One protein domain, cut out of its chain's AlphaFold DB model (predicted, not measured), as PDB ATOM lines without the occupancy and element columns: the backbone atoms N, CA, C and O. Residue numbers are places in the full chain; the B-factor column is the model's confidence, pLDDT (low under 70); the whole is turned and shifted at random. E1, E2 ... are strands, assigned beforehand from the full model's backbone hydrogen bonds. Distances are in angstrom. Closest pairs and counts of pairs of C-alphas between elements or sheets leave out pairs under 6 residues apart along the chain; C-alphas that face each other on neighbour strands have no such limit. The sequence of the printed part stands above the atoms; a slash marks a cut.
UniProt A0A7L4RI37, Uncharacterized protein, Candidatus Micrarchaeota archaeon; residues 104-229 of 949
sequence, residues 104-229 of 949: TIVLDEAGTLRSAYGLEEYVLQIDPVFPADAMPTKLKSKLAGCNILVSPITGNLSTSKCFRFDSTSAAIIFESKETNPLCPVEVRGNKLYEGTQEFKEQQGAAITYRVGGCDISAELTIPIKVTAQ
ATOM      1  N   THR A 104     116.322   5.853  50.857       87.00
ATOM      2  CA  THR A 104     115.928   5.354  52.173       87.00
ATOM      3  C   THR A 104     116.635   6.156  53.255       87.00
ATOM      4  O   THR A 104     117.846   6.037  53.416       87.00
ATOM      5  N   ILE A 105     115.874   6.899  54.053       89.75
ATOM      6  CA  ILE A 105     116.374   7.565  55.253       89.75
ATOM      7  C   ILE A 105     116.385   6.568  56.404       89.75
ATOM      8  O   ILE A 105     115.380   5.909  56.702       89.75
ATOM      9  N   VAL A 106     117.546   6.443  57.041       91.69
ATOM     10  CA  VAL A 106     117.789   5.486  58.115       91.69
ATOM     11  C   VAL A 106     118.230   6.227  59.366       91.69
ATOM     12  O   VAL A 106     119.164   7.025  59.317       91.69
ATOM     13  N   LEU A 107     117.583   5.912  60.487       90.19
ATOM     14  CA  LEU A 107     118.136   6.156  61.817       90.19
ATOM     15  C   LEU A 107     119.065   4.992  62.144       90.19
ATOM     16  O   LEU A 107     118.603   3.850  62.260       90.19
ATOM     17  N   ASP A 108     120.364   5.256  62.201       86.19
ATOM     18  CA  ASP A 108     121.351   4.224  62.480       86.19
ATOM     19  C   ASP A 108     121.507   3.929  63.976       86.19
ATOM     20  O   ASP A 108     120.904   4.562  64.840       86.19
ATOM     21  N   GLU A 109     122.298   2.902  64.282       85.31
ATOM     22  CA  GLU A 109     122.523   2.438  65.654       85.31
ATOM     23  C   GLU A 109     123.281   3.464  66.509       85.31
ATOM     24  O   GLU A 109     123.198   3.411  67.733       85.31
ATOM     25  N   ALA A 110     123.977   4.419  65.881       85.69
ATOM     26  CA  ALA A 110     124.634   5.527  66.567       85.69
ATOM     27  C   ALA A 110     123.654   6.654  66.941       85.69
ATOM     28  O   ALA A 110     124.059   7.634  67.565       85.69
ATOM     29  N   GLY A 111     122.372   6.527  66.577       83.88
ATOM     30  CA  GLY A 111     121.360   7.548  66.818       83.88
ATOM     31  C   GLY A 111     121.436   8.713  65.835       83.88
ATOM     32  O   GLY A 111     120.944   9.791  66.153       83.88
ATOM     33  N   THR A 112     122.037   8.523  64.656       89.94
ATOM     34  CA  THR A 112     122.147   9.560  63.621       89.94
ATOM     35  C   THR A 112     121.243   9.263  62.423       89.94
ATOM     36  O   THR A 112     121.005   8.105  62.072       89.94
ATOM     37  N   LEU A 113     120.700  10.315  61.801       91.44
ATOM     38  CA  LEU A 113     119.912  10.210  60.571       91.44
ATOM     39  C   LEU A 113     120.816  10.386  59.353       91.44
ATOM     40  O   LEU A 113     121.603  11.328  59.290       91.44
ATOM     41  N   ARG A 114     120.663   9.512  58.356       90.25
ATOM     42  CA  ARG A 114     121.363   9.624  57.068       90.25
ATOM     43  C   ARG A 114     120.568   8.998  55.928       90.25
ATOM     44  O   ARG A 114     119.786   8.071  56.153       90.25
ATOM     45  N   SER A 115     120.833   9.437  54.699       88.19
ATOM     46  CA  SER A 115     120.469   8.656  53.513       88.19
ATOM     47  C   SER A 115     121.289   7.360  53.494       88.19
ATOM     48  O   SER A 115     122.505   7.360  53.712       88.19
ATOM     49  N   ALA A 116     120.631   6.231  53.232       83.44
ATOM     50  CA  ALA A 116     121.282   4.931  53.085       83.44
ATOM     51  C   ALA A 116     122.296   4.920  51.932       83.44
ATOM     52  O   ALA A 116     123.272   4.173  51.998       83.44
ATOM     53  N   TYR A 117     122.066   5.763  50.922       79.88
ATOM     54  CA  TYR A 117     122.901   5.910  49.734       79.88
ATOM     55  C   TYR A 117     123.831   7.126  49.797       79.88
ATOM     56  O   TYR A 117     124.570   7.361  48.849       79.88
ATOM     57  N   GLY A 118     123.821   7.878  50.903       81.44
ATOM     58  CA  GLY A 118     124.660   9.066  51.056       81.44
ATOM     59  C   GLY A 118     124.275  10.206  50.115       81.44
ATOM     60  O   GLY A 118     125.155  10.925  49.663       81.44
ATOM     61  N   LEU A 119     122.986  10.350  49.793       81.69
ATOM     62  CA  LEU A 119     122.514  11.466  48.977       81.69
ATOM     63  C   LEU A 119     122.721  12.803  49.691       81.69
ATOM     64  O   LEU A 119     122.288  12.973  50.833       81.69
ATOM     65  N   GLU A 120     123.356  13.737  48.986       84.69
ATOM     66  CA  GLU A 120     123.559  15.119  49.432       84.69
ATOM     67  C   GLU A 120     122.401  16.035  49.018       84.69
ATOM     68  O   GLU A 120     122.107  16.996  49.721       84.69
ATOM     69  N   GLU A 121     121.707  15.720  47.919       84.56
ATOM     70  CA  GLU A 121     120.535  16.450  47.431       84.56
ATOM     71  C   GLU A 121     119.535  15.523  46.720       84.56
ATOM     72  O   GLU A 121     119.892  14.460  46.203       84.56
ATOM     73  N   TYR A 122     118.268  15.939  46.684       82.81
ATOM     74  CA  TYR A 122     117.230  15.335  45.855       82.81
ATOM     75  C   TYR A 122     117.104  16.099  44.540       82.81
ATOM     76  O   TYR A 122     116.829  17.295  44.555       82.81
ATOM     77  N   VAL A 123     117.251  15.416  43.403       80.88
ATOM     78  CA  VAL A 123     117.132  16.032  42.072       80.88
ATOM     79  C   VAL A 123     115.844  15.566  41.401       80.88
ATOM     80  O   VAL A 123     115.729  14.419  40.971       80.88
ATOM     81  N   LEU A 124     114.865  16.456  41.298       80.69
ATOM     82  CA  LEU A 124     113.635  16.282  40.526       80.69
ATOM     83  C   LEU A 124     113.823  16.819  39.104       80.69
ATOM     84  O   LEU A 124     114.632  17.721  38.869       80.69
ATOM     85  N   GLN A 125     113.112  16.237  38.151       78.12
ATOM     86  CA  GLN A 125     113.250  16.547  36.736       78.12
ATOM     87  C   GLN A 125     111.889  16.641  36.069       78.12
ATOM     88  O   GLN A 125     111.085  15.727  36.195       78.12
ATOM     89  N   ILE A 126     111.666  17.719  35.331       77.94
ATOM     90  CA  ILE A 126     110.396  18.003  34.667       77.94
ATOM     91  C   ILE A 126     110.617  18.449  33.229       77.94
ATOM     92  O   ILE A 126     111.682  18.954  32.875       77.94
ATOM     93  N   ASP A 127     109.595  18.256  32.408       76.50
ATOM     94  CA  ASP A 127     109.613  18.560  30.984       76.50
ATOM     95  C   ASP A 127     108.198  19.000  30.530       76.50
ATOM     96  O   ASP A 127     107.229  18.832  31.280       76.50
ATOM     97  N   PRO A 128     108.038  19.600  29.336       73.12
ATOM     98  CA  PRO A 128     106.726  20.060  28.856       73.12
ATOM     99  C   PRO A 128     105.740  18.937  28.530       73.12
ATOM    100  O   PRO A 128     104.555  19.207  28.334       73.12
ATOM    101  N   VAL A 129     106.207  17.694  28.413       74.81
ATOM    102  CA  VAL A 129     105.357  16.528  28.168       74.81
ATOM    103  C   VAL A 129     104.717  16.086  29.482       74.81
ATOM    104  O   VAL A 129     103.512  15.852  29.528       74.81
ATOM    105  N   PHE A 130     105.479  16.031  30.571       79.56
ATOM    106  CA  PHE A 130     105.008  15.661  31.898       79.56
ATOM    107  C   PHE A 130     105.473  16.705  32.937       79.56
ATOM    108  O   PHE A 130     106.536  16.560  33.546       79.56
ATOM    109  N   PRO A 131     104.681  17.771  33.174       80.19
ATOM    110  CA  PRO A 131     105.079  18.915  33.998       80.19
ATOM    111  C   PRO A 131     104.971  18.641  35.514       80.19
ATOM    112  O   PRO A 131     104.491  19.471  36.282       80.19
ATOM    113  N   ALA A 132     105.374  17.466  35.982       83.81
ATOM    114  CA  ALA A 132     105.407  17.091  37.396       83.81
ATOM    115  C   ALA A 132     106.431  15.969  37.611       83.81
ATOM    116  O   ALA A 132     106.741  15.235  36.685       83.81
ATOM    117  N   ASP A 133     106.957  15.801  38.820       82.81
ATOM    118  CA  ASP A 133     107.882  14.698  39.116       82.81
ATOM    119  C   ASP A 133     107.750  14.229  40.562       82.81
ATOM    120  O   ASP A 133     107.319  14.972  41.446       82.81
ATOM    121  N   ALA A 134     108.132  12.981  40.813       82.69
ATOM    122  CA  ALA A 134     108.102  12.385  42.131       82.69
ATOM    123  C   ALA A 134     109.319  11.499  42.377       82.69
ATOM    124  O   ALA A 134     109.722  10.679  41.552       82.69
ATOM    125  N   MET A 135     109.847  11.602  43.592       82.81
ATOM    126  CA  MET A 135     110.919  10.761  44.093       82.81
ATOM    127  C   MET A 135     110.416   9.924  45.276       82.81
ATOM    128  O   MET A 135     110.151  10.472  46.350       82.81
ATOM    129  N   PRO A 136     110.282   8.594  45.116       82.69
ATOM    130  CA  PRO A 136     109.913   7.711  46.215       82.69
ATOM    131  C   PRO A 136     110.994   7.675  47.301       82.69
ATOM    132  O   PRO A 136     112.179   7.477  47.024       82.69
ATOM    133  N   THR A 137     110.569   7.763  48.555       83.69
ATOM    134  CA  THR A 137     111.418   7.740  49.750       83.69
ATOM    135  C   THR A 137     110.937   6.670  50.731       83.69
ATOM    136  O   THR A 137     109.753   6.376  50.849       83.69
ATOM    137  N   LYS A 138     111.850   6.038  51.463       87.38
ATOM    138  CA  LYS A 138     111.513   5.094  52.536       87.38
ATOM    139  C   LYS A 138     112.095   5.582  53.843       87.38
ATOM    140  O   LYS A 138     113.226   6.051  53.882       87.38
ATOM    141  N   LEU A 139     111.353   5.401  54.927       88.19
ATOM    142  CA  LEU A 139     111.808   5.734  56.272       88.19
ATOM    143  C   LEU A 139     111.982   4.436  57.054       88.19
ATOM    144  O   LEU A 139     111.041   3.653  57.180       88.19
ATOM    145  N   LYS A 140     113.191   4.173  57.554       87.31
ATOM    146  CA  LYS A 140     113.478   2.984  58.364       87.31
ATOM    147  C   LYS A 140     114.156   3.372  59.667       87.31
ATOM    148  O   LYS A 140     115.311   3.792  59.671       87.31
ATOM    149  N   SER A 141     113.468   3.145  60.781       82.56
ATOM    150  CA  SER A 141     114.113   3.167  62.091       82.56
ATOM    151  C   SER A 141     114.744   1.806  62.378       82.56
ATOM    152  O   SER A 141     114.055   0.785  62.334       82.56
ATOM    153  N   LYS A 142     116.049   1.774  62.669       83.06
ATOM    154  CA  LYS A 142     116.705   0.573  63.214       83.06
ATOM    155  C   LYS A 142     116.623   0.498  64.739       83.06
ATOM    156  O   LYS A 142     116.911  -0.550  65.309       83.06
ATOM    157  N   LEU A 143     116.214   1.585  65.390       80.25
ATOM    158  CA  LEU A 143     116.065   1.672  66.836       80.25
ATOM    159  C   LEU A 143     114.591   1.477  67.208       80.25
ATOM    160  O   LEU A 143     113.718   2.249  66.805       80.25
ATOM    161  N   ALA A 144     114.309   0.415  67.961       79.94
ATOM    162  CA  ALA A 144     112.953   0.087  68.387       79.94
ATOM    163  C   ALA A 144     112.339   1.236  69.207       79.94
ATOM    164  O   ALA A 144     112.988   1.791  70.090       79.94
ATOM    165  N   GLY A 145     111.086   1.591  68.912       79.75
ATOM    166  CA  GLY A 145     110.368   2.684  69.581       79.75
ATOM    167  C   GLY A 145     110.622   4.081  69.000       79.75
ATOM    168  O   GLY A 145     109.817   4.973  69.239       79.75
ATOM    169  N   CYS A 146     111.662   4.274  68.184       83.31
ATOM    170  CA  CYS A 146     111.878   5.527  67.462       83.31
ATOM    171  C   CYS A 146     111.102   5.548  66.136       83.31
ATOM    172  O   CYS A 146     111.136   4.580  65.371       83.31
ATOM    173  N   ASN A 147     110.486   6.686  65.824       85.69
ATOM    174  CA  ASN A 147     109.860   6.985  64.540       85.69
ATOM    175  C   ASN A 147     110.606   8.123  63.845       85.69
ATOM    176  O   ASN A 147     111.015   9.090  64.486       85.69
ATOM    177  N   ILE A 148     110.754   8.030  62.525       88.62
ATOM    178  CA  ILE A 148     111.265   9.134  61.712       88.62
ATOM    179  C   ILE A 148     110.063   9.970  61.277       88.62
ATOM    180  O   ILE A 148     109.166   9.481  60.595       88.62
ATOM    181  N   LEU A 149     110.042  11.221  61.712       87.75
ATOM    182  CA  LEU A 149     109.073  12.242  61.357       87.75
ATOM    183  C   LEU A 149     109.610  13.060  60.182       87.75
ATOM    184  O   LEU A 149     110.808  13.328  60.092       87.75
ATOM    185  N   VAL A 150     108.713  13.493  59.304       88.50
ATOM    186  CA  VAL A 150     109.034  14.366  58.173       88.50
ATOM    187  C   VAL A 150     108.427  15.732  58.456       88.50
ATOM    188  O   VAL A 150     107.226  15.840  58.700       88.50
ATOM    189  N   SER A 151     109.256  16.769  58.471       84.25
ATOM    190  CA  SER A 151     108.783  18.150  58.582       84.25
ATOM    191  C   SER A 151     108.214  18.614  57.235       84.25
ATOM    192  O   SER A 151     108.639  18.097  56.198       84.25
ATOM    193  N   PRO A 152     107.290  19.596  57.213       81.69
ATOM    194  CA  PRO A 152     106.845  20.208  55.965       81.69
ATOM    195  C   PRO A 152     108.041  20.656  55.125       81.69
ATOM    196  O   PRO A 152     109.012  21.184  55.669       81.69
ATOM    197  N   ILE A 153     107.962  20.446  53.811       82.75
ATOM    198  CA  ILE A 153     108.998  20.909  52.888       82.75
ATOM    199  C   ILE A 153     109.039  22.435  52.965       82.75
ATOM    200  O   ILE A 153     108.028  23.110  52.764       82.75
ATOM    201  N   THR A 154     110.207  22.977  53.291       78.44
ATOM    202  CA  THR A 154     110.429  24.420  53.358       78.44
ATOM    203  C   THR A 154     111.003  24.876  52.032       78.44
ATOM    204  O   THR A 154     112.097  24.442  51.677       78.44
ATOM    205  N   GLY A 155     110.278  25.735  51.316       72.50
ATOM    206  CA  GLY A 155     110.763  26.399  50.108       72.50
ATOM    207  C   GLY A 155     110.903  27.910  50.277       72.50
ATOM    208  O   GLY A 155     110.490  28.462  51.301       72.50
ATOM    209  N   ASN A 156     111.436  28.599  49.265       72.25
ATOM    210  CA  ASN A 156     111.250  30.048  49.158       72.25
ATOM    211  C   ASN A 156     109.735  30.373  49.094       72.25
ATOM    212  O   ASN A 156     108.904  29.501  48.814       72.25
ATOM    213  N   LEU A 157     109.346  31.616  49.412       65.06
ATOM    214  CA  LEU A 157     107.924  31.979  49.540       65.06
ATOM    215  C   LEU A 157     107.106  31.619  48.290       65.06
ATOM    216  O   LEU A 157     105.955  31.209  48.426       65.06
ATOM    217  N   SER A 158     107.705  31.711  47.104       69.25
ATOM    218  CA  SER A 158     107.046  31.433  45.834       69.25
ATOM    219  C   SER A 158     106.930  29.939  45.516       69.25
ATOM    220  O   SER A 158     105.831  29.464  45.254       69.25
ATOM    221  N   THR A 159     107.998  29.147  45.616       77.06
ATOM    222  CA  THR A 159     107.967  27.719  45.230       77.06
ATOM    223  C   THR A 159     107.461  26.786  46.328       77.06
ATOM    224  O   THR A 159     107.204  25.614  46.067       77.06
ATOM    225  N   SER A 160     107.229  27.292  47.545       77.31
ATOM    226  CA  SER A 160     106.724  26.502  48.682       77.31
ATOM    227  C   SER A 160     105.435  25.712  48.402       77.31
ATOM    228  O   SER A 160     105.182  24.706  49.059       77.31
ATOM    229  N   LYS A 161     104.615  26.150  47.438       86.06
ATOM    230  CA  LYS A 161     103.371  25.474  47.030       86.06
ATOM    231  C   LYS A 161     103.561  24.404  45.955       86.06
ATOM    232  O   LYS A 161     102.634  23.634  45.728       86.06
ATOM    233  N   CYS A 162     104.734  24.349  45.332       87.38
ATOM    234  CA  CYS A 162     105.062  23.402  44.271       87.38
ATOM    235  C   CYS A 162     105.570  22.061  44.805       87.38
ATOM    236  O   CYS A 162     105.597  21.087  44.064       87.38
ATOM    237  N   PHE A 163     105.971  21.993  46.078       88.50
ATOM    238  CA  PHE A 163     106.509  20.777  46.684       88.50
ATOM    239  C   PHE A 163     105.597  20.255  47.787       88.50
ATOM    240  O   PHE A 163     105.129  21.010  48.640       88.50
ATOM    241  N   ARG A 164     105.413  18.937  47.835       88.00
ATOM    242  CA  ARG A 164     104.758  18.267  48.962       88.00
ATOM    243  C   ARG A 164     105.364  16.899  49.235       88.00
ATOM    244  O   ARG A 164     105.897  16.247  48.343       88.00
ATOM    245  N   PHE A 165     105.248  16.461  50.483       87.38
ATOM    246  CA  PHE A 165     105.518  15.082  50.868       87.38
ATOM    247  C   PHE A 165     104.192  14.322  50.952       87.38
ATOM    248  O   PHE A 165     103.326  14.680  51.751       87.38
ATOM    249  N   ASP A 166     104.025  13.285  50.134       85.94
ATOM    250  CA  ASP A 166     102.912  12.348  50.253       85.94
ATOM    251  C   ASP A 166     103.299  11.213  51.203       85.94
ATOM    252  O   ASP A 166     104.079  10.327  50.854       85.94
ATOM    253  N   SER A 167     102.729  11.225  52.408       82.38
ATOM    254  CA  SER A 167     102.960  10.194  53.421       82.38
ATOM    255  C   SER A 167     102.415   8.818  53.038       82.38
ATOM    256  O   SER A 167     102.915   7.820  53.549       82.38
ATOM    257  N   THR A 168     101.399   8.748  52.170       84.12
ATOM    258  CA  THR A 168     100.768   7.484  51.750       84.12
ATOM    259  C   THR A 168     101.685   6.721  50.807       84.12
ATOM    260  O   THR A 168     101.962   5.542  51.017       84.12
ATOM    261  N   SER A 169     102.206   7.422  49.802       77.88
ATOM    262  CA  SER A 169     103.149   6.877  48.821       77.88
ATOM    263  C   SER A 169     104.607   6.962  49.284       77.88
ATOM    264  O   SER A 169     105.506   6.471  48.602       77.88
ATOM    265  N   ALA A 170     104.839   7.607  50.433       83.19
ATOM    266  CA  ALA A 170     106.143   7.986  50.957       83.19
ATOM    267  C   ALA A 170     107.011   8.677  49.890       83.19
ATOM    268  O   ALA A 170     108.150   8.293  49.661       83.19
ATOM    269  N   ALA A 171     106.487   9.689  49.201       85.31
ATOM    270  CA  ALA A 171     107.166  10.315  48.066       85.31
ATOM    271  C   ALA A 171     107.289  11.830  48.220       85.31
ATOM    272  O   ALA A 171     106.399  12.492  48.753       85.31
ATOM    273  N   ILE A 172     108.397  12.375  47.721       86.25
ATOM    274  CA  ILE A 172     108.577  13.812  47.513       86.25
ATOM    275  C   ILE A 172     108.047  14.121  46.119       86.25
ATOM    276  O   ILE A 172     108.491  13.496  45.162       86.25
ATOM    277  N   ILE A 173     107.110  15.056  46.009       87.12
ATOM    278  CA  ILE A 173     106.440  15.385  44.753       87.12
ATOM    279  C   ILE A 173     106.663  16.865  44.453       87.12
ATOM    280  O   ILE A 173     106.457  17.708  45.331       87.12
ATOM    281  N   PHE A 174     107.071  17.155  43.220       87.75
ATOM    282  CA  PHE A 174     106.996  18.479  42.621       87.75
ATOM    283  C   PHE A 174     105.849  18.519  41.612       87.75
ATOM    284  O   PHE A 174     105.784  17.701  40.695       87.75
ATOM    285  N   GLU A 175     104.960  19.492  41.765       87.56
ATOM    286  CA  GLU A 175     103.846  19.756  40.859       87.56
ATOM    287  C   GLU A 175     103.976  21.195  40.366       87.56
ATOM    288  O   GLU A 175     103.982  22.127  41.170       87.56
ATOM    289  N   SER A 176     104.071  21.364  39.050       86.88
ATOM    290  CA  SER A 176     103.941  22.672  38.405       86.88
ATOM    291  C   SER A 176     102.516  23.218  38.520       86.88
ATOM    292  O   SER A 176     101.593  22.520  38.948       86.88
ATOM    293  N   LYS A 177     102.315  24.448  38.058       86.12
ATOM    294  CA  LYS A 177     101.029  25.135  37.947       86.12
ATOM    295  C   LYS A 177      99.994  24.337  37.151       86.12
ATOM    296  O   LYS A 177      98.817  24.347  37.501       86.12
ATOM    297  N   GLU A 178     100.429  23.618  36.117       79.38
ATOM    298  CA  GLU A 178      99.601  22.780  35.244       79.38
ATOM    299  C   GLU A 178      98.998  21.584  35.988       79.38
ATOM    300  O   GLU A 178      97.924  21.100  35.629       79.38
ATOM    301  N   THR A 179      99.685  21.107  37.027       79.81
ATOM    302  CA  THR A 179      99.230  19.983  37.860       79.81
ATOM    303  C   THR A 179      98.616  20.469  39.176       79.81
ATOM    304  O   THR A 179      97.656  19.884  39.675       79.81
ATOM    305  N   ASN A 180      99.128  21.570  39.719       85.62
ATOM    306  CA  ASN A 180      98.697  22.197  40.955       85.62
ATOM    307  C   ASN A 180      98.604  23.723  40.760       85.62
ATOM    308  O   ASN A 180      99.622  24.408  40.857       85.62
ATOM    309  N   PRO A 181      97.393  24.290  40.597       84.50
ATOM    310  CA  PRO A 181      97.196  25.724  40.357       84.50
ATOM    311  C   PRO A 181      97.750  26.659  41.446       84.50
ATOM    312  O   PRO A 181      97.842  27.865  41.228       84.50
ATOM    313  N   LEU A 182      98.079  26.133  42.634       85.94
ATOM    314  CA  LEU A 182      98.695  26.903  43.718       85.94
ATOM    315  C   LEU A 182     100.209  27.071  43.546       85.94
ATOM    316  O   LEU A 182     100.793  27.933  44.205       85.94
ATOM    317  N   CYS A 183     100.848  26.250  42.715       86.50
ATOM    318  CA  CYS A 183     102.245  26.422  42.348       86.50
ATOM    319  C   CYS A 183     102.371  27.582  41.341       86.50
ATOM    320  O   CYS A 183     101.688  27.573  40.319       86.50
ATOM    321  N   PRO A 184     103.232  28.588  41.587       84.62
ATOM    322  CA  PRO A 184     103.459  29.669  40.627       84.62
ATOM    323  C   PRO A 184     104.437  29.304  39.503       84.62
ATOM    324  O   PRO A 184     104.647  30.129  38.617       84.62
ATOM    325  N   VAL A 185     105.054  28.119  39.560       84.81
ATOM    326  CA  VAL A 185     105.994  27.647  38.541       84.81
ATOM    327  C   VAL A 185     105.230  26.921  37.448       84.81
ATOM    328  O   VAL A 185     104.590  25.915  37.723       84.81
ATOM    329  N   GLU A 186     105.317  27.407  36.223       83.31
ATOM    330  CA  GLU A 186     104.715  26.803  35.033       83.31
ATOM    331  C   GLU A 186     105.792  26.195  34.128       83.31
ATOM    332  O   GLU A 186     106.967  26.576  34.194       83.31
ATOM    333  N   VAL A 187     105.393  25.233  33.298       79.12
ATOM    334  CA  VAL A 187     106.282  24.532  32.366       79.12
ATOM    335  C   VAL A 187     105.853  24.854  30.946       79.12
ATOM    336  O   VAL A 187     104.788  24.430  30.499       79.12
ATOM    337  N   ARG A 188     106.701  25.583  30.219       74.62
ATOM    338  CA  ARG A 188     106.429  25.990  28.837       74.62
ATOM    339  C   ARG A 188     107.604  25.621  27.955       74.62
ATOM    340  O   ARG A 188     108.740  26.018  28.226       74.62
ATOM    341  N   GLY A 189     107.339  24.828  26.917       69.00
ATOM    342  CA  GLY A 189     108.415  24.209  26.145       69.00
ATOM    343  C   GLY A 189     109.433  23.538  27.078       69.00
ATOM    344  O   GLY A 189     109.081  23.028  28.136       69.00
ATOM    345  N   ASN A 190     110.716  23.571  26.745       63.00
ATOM    346  CA  ASN A 190     111.776  22.988  27.574       63.00
ATOM    347  C   ASN A 190     112.178  23.837  28.801       63.00
ATOM    348  O   ASN A 190     113.231  23.597  29.396       63.00
ATOM    349  N   LYS A 191     111.384  24.845  29.183       73.38
ATOM    350  CA  LYS A 191     111.738  25.828  30.212       73.38
ATOM    351  C   LYS A 191     110.726  25.880  31.345       73.38
ATOM    352  O   LYS A 191     109.541  25.589  31.198       73.38
ATOM    353  N   LEU A 192     111.234  26.304  32.494       77.19
ATOM    354  CA  LEU A 192     110.452  26.572  33.692       77.19
ATOM    355  C   LEU A 192     110.336  28.067  33.877       77.19
ATOM    356  O   LEU A 192     111.320  28.785  33.704       77.19
ATOM    357  N   TYR A 193     109.156  28.525  34.261       78.06
ATOM    358  CA  TYR A 193     108.886  29.939  34.467       78.06
ATOM    359  C   TYR A 193     108.259  30.162  35.831       78.06
ATOM    360  O   TYR A 193     107.374  29.427  36.248       78.06
ATOM    361  N   GLU A 194     108.714  31.200  36.521       79.81
ATOM    362  CA  GLU A 194     108.097  31.709  37.738       79.81
ATOM    363  C   GLU A 194     107.572  33.118  37.435       79.81
ATOM    364  O   GLU A 194     108.328  34.087  37.332       79.81
ATOM    365  N   GLY A 195     106.261  33.235  37.214       76.06
ATOM    366  CA  GLY A 195     105.679  34.469  36.682       76.06
ATOM    367  C   GLY A 195     106.121  34.720  35.236       76.06
ATOM    368  O   GLY A 195     105.741  33.976  34.347       76.06
ATOM    369  N   THR A 196     106.894  35.780  34.982       69.44
ATOM    370  CA  THR A 196     107.411  36.115  33.635       69.44
ATOM    371  C   THR A 196     108.910  35.862  33.478       69.44
ATOM    372  O   THR A 196     109.484  36.185  32.439       69.44
ATOM    373  N   GLN A 197     109.569  35.322  34.507       75.50
ATOM    374  CA  GLN A 197     111.009  35.079  34.503       75.50
ATOM    375  C   GLN A 197     111.307  33.587  34.410       75.50
ATOM    376  O   GLN A 197     110.660  32.771  35.062       75.50
ATOM    377  N   GLU A 198     112.316  33.243  33.612       75.50
ATOM    378  CA  GLU A 198     112.831  31.879  33.515       75.50
ATOM    379  C   GLU A 198     113.358  31.433  34.888       75.50
ATOM    380  O   GLU A 198     114.270  32.037  35.465       75.50
ATOM    381  N   PHE A 199     112.768  30.365  35.413       74.81
ATOM    382  CA  PHE A 199     113.158  29.708  36.647       74.81
ATOM    383  C   PHE A 199     114.457  28.929  36.406       74.81
ATOM    384  O   PHE A 199     114.463  27.774  35.978       74.81
ATOM    385  N   LYS A 200     115.595  29.589  36.639       67.38
ATOM    386  CA  LYS A 200     116.929  28.990  36.477       67.38
ATOM    387  C   LYS A 200     117.317  28.209  37.722       67.38
ATOM    388  O   LYS A 200     117.495  28.846  38.751       67.38
ATOM    389  N   GLU A 201     117.471  26.885  37.602       60.22
ATOM    390  CA  GLU A 201     117.991  25.934  38.610       60.22
ATOM    391  C   GLU A 201     118.231  26.536  40.010       60.22
ATOM    392  O   GLU A 201     119.368  26.788  40.414       60.22
ATOM    393  N   GLN A 202     117.164  26.785  40.769       59.94
ATOM    394  CA  GLN A 202     117.309  27.256  42.144       59.94
ATOM    395  C   GLN A 202     117.193  26.066  43.094       59.94
ATOM    396  O   GLN A 202     116.231  25.297  43.025       59.94
ATOM    397  N   GLN A 203     118.153  25.926  44.017       58.69
ATOM    398  CA  GLN A 203     117.959  25.149  45.244       58.69
ATOM    399  C   GLN A 203     116.903  25.879  46.085       58.69
ATOM    400  O   GLN A 203     117.211  26.717  46.931       58.69
ATOM    401  N   GLY A 204     115.638  25.642  45.745       64.12
ATOM    402  CA  GLY A 204     114.508  26.420  46.239       64.12
ATOM    403  C   GLY A 204     113.801  25.789  47.427       64.12
ATOM    404  O   GLY A 204     113.023  26.486  48.071       64.12
ATOM    405  N   ALA A 205     114.059  24.509  47.724       81.81
ATOM    406  CA  ALA A 205     113.372  23.760  48.767       81.81
ATOM    407  C   ALA A 205     114.297  22.794  49.518       81.81
ATOM    408  O   ALA A 205     115.332  22.376  49.011       81.81
ATOM    409  N   ALA A 206     113.912  22.426  50.737       88.44
ATOM    410  CA  ALA A 206     114.575  21.400  51.529       88.44
ATOM    411  C   ALA A 206     113.555  20.609  52.349       88.44
ATOM    412  O   ALA A 206     112.547  21.149  52.816       88.44
ATOM    413  N   ILE A 207     113.834  19.325  52.546       89.50
ATOM    414  CA  ILE A 207     113.052  18.434  53.399       89.50
ATOM    415  C   ILE A 207     113.858  18.095  54.649       89.50
ATOM    416  O   ILE A 207     115.053  17.817  54.572       89.50
ATOM    417  N   THR A 208     113.207  18.147  55.811       91.88
ATOM    418  CA  THR A 208     113.858  17.907  57.104       91.88
ATOM    419  C   THR A 208     113.236  16.707  57.804       91.88
ATOM    420  O   THR A 208     112.056  16.722  58.164       91.88
ATOM    421  N   TYR A 209     114.045  15.679  58.035       92.81
ATOM    422  CA  TYR A 209     113.705  14.473  58.780       92.81
ATOM    423  C   TYR A 209     114.120  14.630  60.240       92.81
ATOM    424  O   TYR A 209     115.219  15.096  60.525       92.81
ATOM    425  N   ARG A 210     113.257  14.224  61.172       92.06
ATOM    426  CA  ARG A 210     113.485  14.309  62.621       92.06
ATOM    427  C   ARG A 210     113.159  12.991  63.295       92.06
ATOM    428  O   ARG A 210     112.275  12.274  62.848       92.06
ATOM    429  N   VAL A 211     113.825  12.678  64.396       90.88
ATOM    430  CA  VAL A 211     113.459  11.522  65.230       90.88
ATOM    431  C   VAL A 211     112.403  11.927  66.260       90.88
ATOM    432  O   VAL A 211     112.501  12.985  66.877       90.88
ATOM    433  N   GLY A 212     111.384  11.088  66.445       86.19
ATOM    434  CA  GLY A 212     110.371  11.221  67.489       86.19
ATOM    435  C   GLY A 212     110.057   9.883  68.162       86.19
ATOM    436  O   GLY A 212     110.389   8.820  67.645       86.19
ATOM    437  N   GLY A 213     109.394   9.926  69.321       79.62
ATOM    438  CA  GLY A 213     108.959   8.721  70.047       79.62
ATOM    439  C   GLY A 213     110.041   8.018  70.880       79.62
ATOM    440  O   GLY A 213     109.756   6.986  71.475       79.62
ATOM    441  N   CYS A 214     111.251   8.576  70.966       81.19
ATOM    442  CA  CYS A 214     112.332   8.081  71.817       81.19
ATOM    443  C   CYS A 214     113.206   9.236  72.345       81.19
ATOM    444  O   CYS A 214     113.102  10.355  71.847       81.19
ATOM    445  N   ASP A 215     114.080   8.968  73.325       83.12
ATOM    446  CA  ASP A 215     114.935   9.975  73.999       83.12
ATOM    447  C   ASP A 215     116.111  10.490  73.136       83.12
ATOM    448  O   ASP A 215     117.043  11.122  73.634       83.12
ATOM    449  N   ILE A 216     116.095  10.210  71.830       85.00
ATOM    450  CA  ILE A 216     117.149  10.573  70.880       85.00
ATOM    451  C   ILE A 216     116.678  11.765  70.050       85.00
ATOM    452  O   ILE A 216     115.579  11.754  69.497       85.00
ATOM    453  N   SER A 217     117.541  12.773  69.920       87.25
ATOM    454  CA  SER A 217     117.328  13.913  69.028       87.25
ATOM    455  C   SER A 217     118.316  13.845  67.871       87.25
ATOM    456  O   SER A 217     119.523  13.982  68.068       87.25
ATOM    457  N   ALA A 218     117.797  13.616  66.668       90.56
ATOM    458  CA  ALA A 218     118.555  13.710  65.430       90.56
ATOM    459  C   ALA A 218     117.703  14.379  64.352       90.56
ATOM    460  O   ALA A 218     116.485  14.180  64.291       90.56
ATOM    461  N   GLU A 219     118.369  15.162  63.511       93.12
ATOM    462  CA  GLU A 219     117.787  15.895  62.394       93.12
ATOM    463  C   GLU A 219     118.668  15.706  61.156       93.12
ATOM    464  O   GLU A 219     119.894  15.683  61.262       93.12
ATOM    465  N   LEU A 220     118.039  15.552  59.994       93.56
ATOM    466  CA  LEU A 220     118.702  15.515  58.696       93.56
ATOM    467  C   LEU A 220     117.911  16.379  57.721       93.56
ATOM    468  O   LEU A 220     116.741  16.097  57.463       93.56
ATOM    469  N   THR A 221     118.560  17.385  57.149       92.19
ATOM    470  CA  THR A 221     117.977  18.239  56.113       92.19
ATOM    471  C   THR A 221     118.650  17.947  54.783       92.19
ATOM    472  O   THR A 221     119.874  18.005  54.695       92.19
ATOM    473  N   ILE A 222     117.854  17.640  53.759       89.81
ATOM    474  CA  ILE A 222     118.330  17.383  52.395       89.81
ATOM    475  C   ILE A 222     117.686  18.419  51.455       89.81
ATOM    476  O   ILE A 222     116.453  18.535  51.447       89.81
ATOM    477  N   PRO A 223     118.471  19.199  50.691       88.69
ATOM    478  CA  PRO A 223     117.951  20.130  49.697       88.69
ATOM    479  C   PRO A 223     117.297  19.397  48.518       88.69
ATOM    480  O   PRO A 223     117.668  18.276  48.175       88.69
ATOM    481  N   ILE A 224     116.320  20.049  47.894       85.31
ATOM    482  CA  ILE A 224     115.610  19.587  46.704       85.31
ATOM    483  C   ILE A 224     115.905  20.570  45.568       85.31
ATOM    484  O   ILE A 224     115.642  21.771  45.680       85.31
ATOM    485  N   LYS A 225     116.430  20.046  44.463       82.50
ATOM    486  CA  LYS A 225     116.677  20.749  43.206       82.50
ATOM    487  C   LYS A 225     115.680  20.268  42.157       82.50
ATOM    488  O   LYS A 225     115.413  19.073  42.068       82.50
ATOM    489  N   VAL A 226     115.156  21.185  41.350       80.19
ATOM    490  CA  VAL A 226     114.350  20.861  40.164       80.19
ATOM    491  C   VAL A 226     115.144  21.251  38.927       80.19
ATOM    492  O   VAL A 226     115.715  22.340  38.870       80.19
ATOM    493  N   THR A 227     115.191  20.348  37.955       76.31
ATOM    494  CA  THR A 227     115.884  20.520  36.676       76.31
ATOM    495  C   THR A 227     114.885  20.382  35.533       76.31
ATOM    496  O   THR A 227     113.988  19.540  35.590       76.31
ATOM    497  N   ALA A 228     115.006  21.226  34.512       72.44
ATOM    498  CA  ALA A 228     114.239  21.079  33.281       72.44
ATOM    499  C   ALA A 228     114.989  20.131  32.341       72.44
ATOM    500  O   ALA A 228     116.214  20.222  32.239       72.44
ATOM    501  N   GLN A 229     114.281  19.240  31.652       70.00
ATOM    502  CA  GLN A 229     114.855  18.496  30.539       70.00
ATOM    503  C   GLN A 229     114.253  18.946  29.218       70.00
ATOM    504  O   GLN A 229     113.045  19.155  29.110       70.00
TER     505      GLN A 229
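Overview. This is residues 104 to 229 of the 949 residues of an uncharacterized protein of Candidatus Micrarchaeota archaeon (UniProt A0A7L4RI37). Two strongly curled sheets, partly face to face, make a long, narrow sandwich like a flattened barrel: E2, E1, E4, E7 and E6 form one wall, and E3, E11, E10 and E5 the other. The long strands E4, E10 and E11 run along its length, and the small hairpin of E8 and E9 sits at one end. The printed part has 126 residues with eleven named strands, E1 to E11 in order along the chain, and no named helix, so its class is all strand. The sheet orders are E2 E1 E4 E7 E6, mixed, E3 E11 E10 E5, mixed, and E8 E9, antiparallel. The whole is compact, with a radius of gyration of the C-alphas of 15.8 A, and spans 49 by 24 by 23 A, only just a rod.

Arrangement. E1, residues 104 to 107, and E2, residues 113 to 115, form a hairpin, antiparallel at 158 degrees, with N 106 and O 114 2.9 A apart. On its other side E1 is parallel to E4, residues 132 to 141, at 29 degrees, with N 105 and O 138 2.8 A apart. The pairing of E4 is staggered: its residues 138 to 141 pair with E1, and its residues 132 to 136 with E7, residues 171 to 175. E4 and E7 are antiparallel at 160 degrees, with N 135 and O 172 2.8 A apart. E7 forms a hairpin with the edge strand E6, residues 163 to 166, antiparallel at 144 degrees, with N 166 and O 171 2.9 A apart. This sheet is strongly twisted and curled like part of a barrel. In the other sheet, also curled like part of a barrel, the edge strand E3, residues 122 to 126, is parallel to E11, residues 219 to 228, at 24 degrees, with N 124 and O 225 2.8 A apart. E11 forms a hairpin with E10, residues 203 to 212, antiparallel at 151 degrees, with N 209 and O 220 2.8 A apart. E10 is antiparallel to the edge strand E5, residues 147 to 150, at 157 degrees, with N 149 and O 210 2.7 A apart. Between the two sheets, the closest C-alphas of E2 and E11 are those of Leu 113 and Leu 220, 5.8 A apart, and those of E3 and E4 are Ile 126 and Ala 132, 5.8 A apart. E4 and E10 are apart. E8, residues 185 to 188, and E9, residues 191 to 194, form a hairpin, antiparallel at 147 degrees, with N 186 and O 193 2.9 A apart; the closest C-alphas of E9 and E11 are those of Lys 191 and Ala 228, 6.2 A apart.

Along the chain. E1 begins at C-alpha 104, (115.928, 5.354, 52.173), and E2 and E3 follow. E4 measures 29.7 A from first to last C-alpha and ends at C-alpha 141, (114.113, 3.167, 62.091). E5 and E6 come next, then E7, 12.3 A long, and E8 and E9. E10 measures 27.3 A, and E11 measures 29.8 A and ends at C-alpha 228, (114.239, 21.079, 33.281).

Size, cuts and confidence. The two C-alphas farthest apart are those of Ala 144 and Thr 196, 50.4 A. The printed part has no cut. The link from E5 to E6, residues 151 to 162, is long; within it residues 154 to 155 pair, antiparallel, with residues 205 to 206 of E10. The mean pLDDT of the printed part is 82.0; it is under 70 at residues 157 to 158, 189 to 190, 196 and 200 to 204.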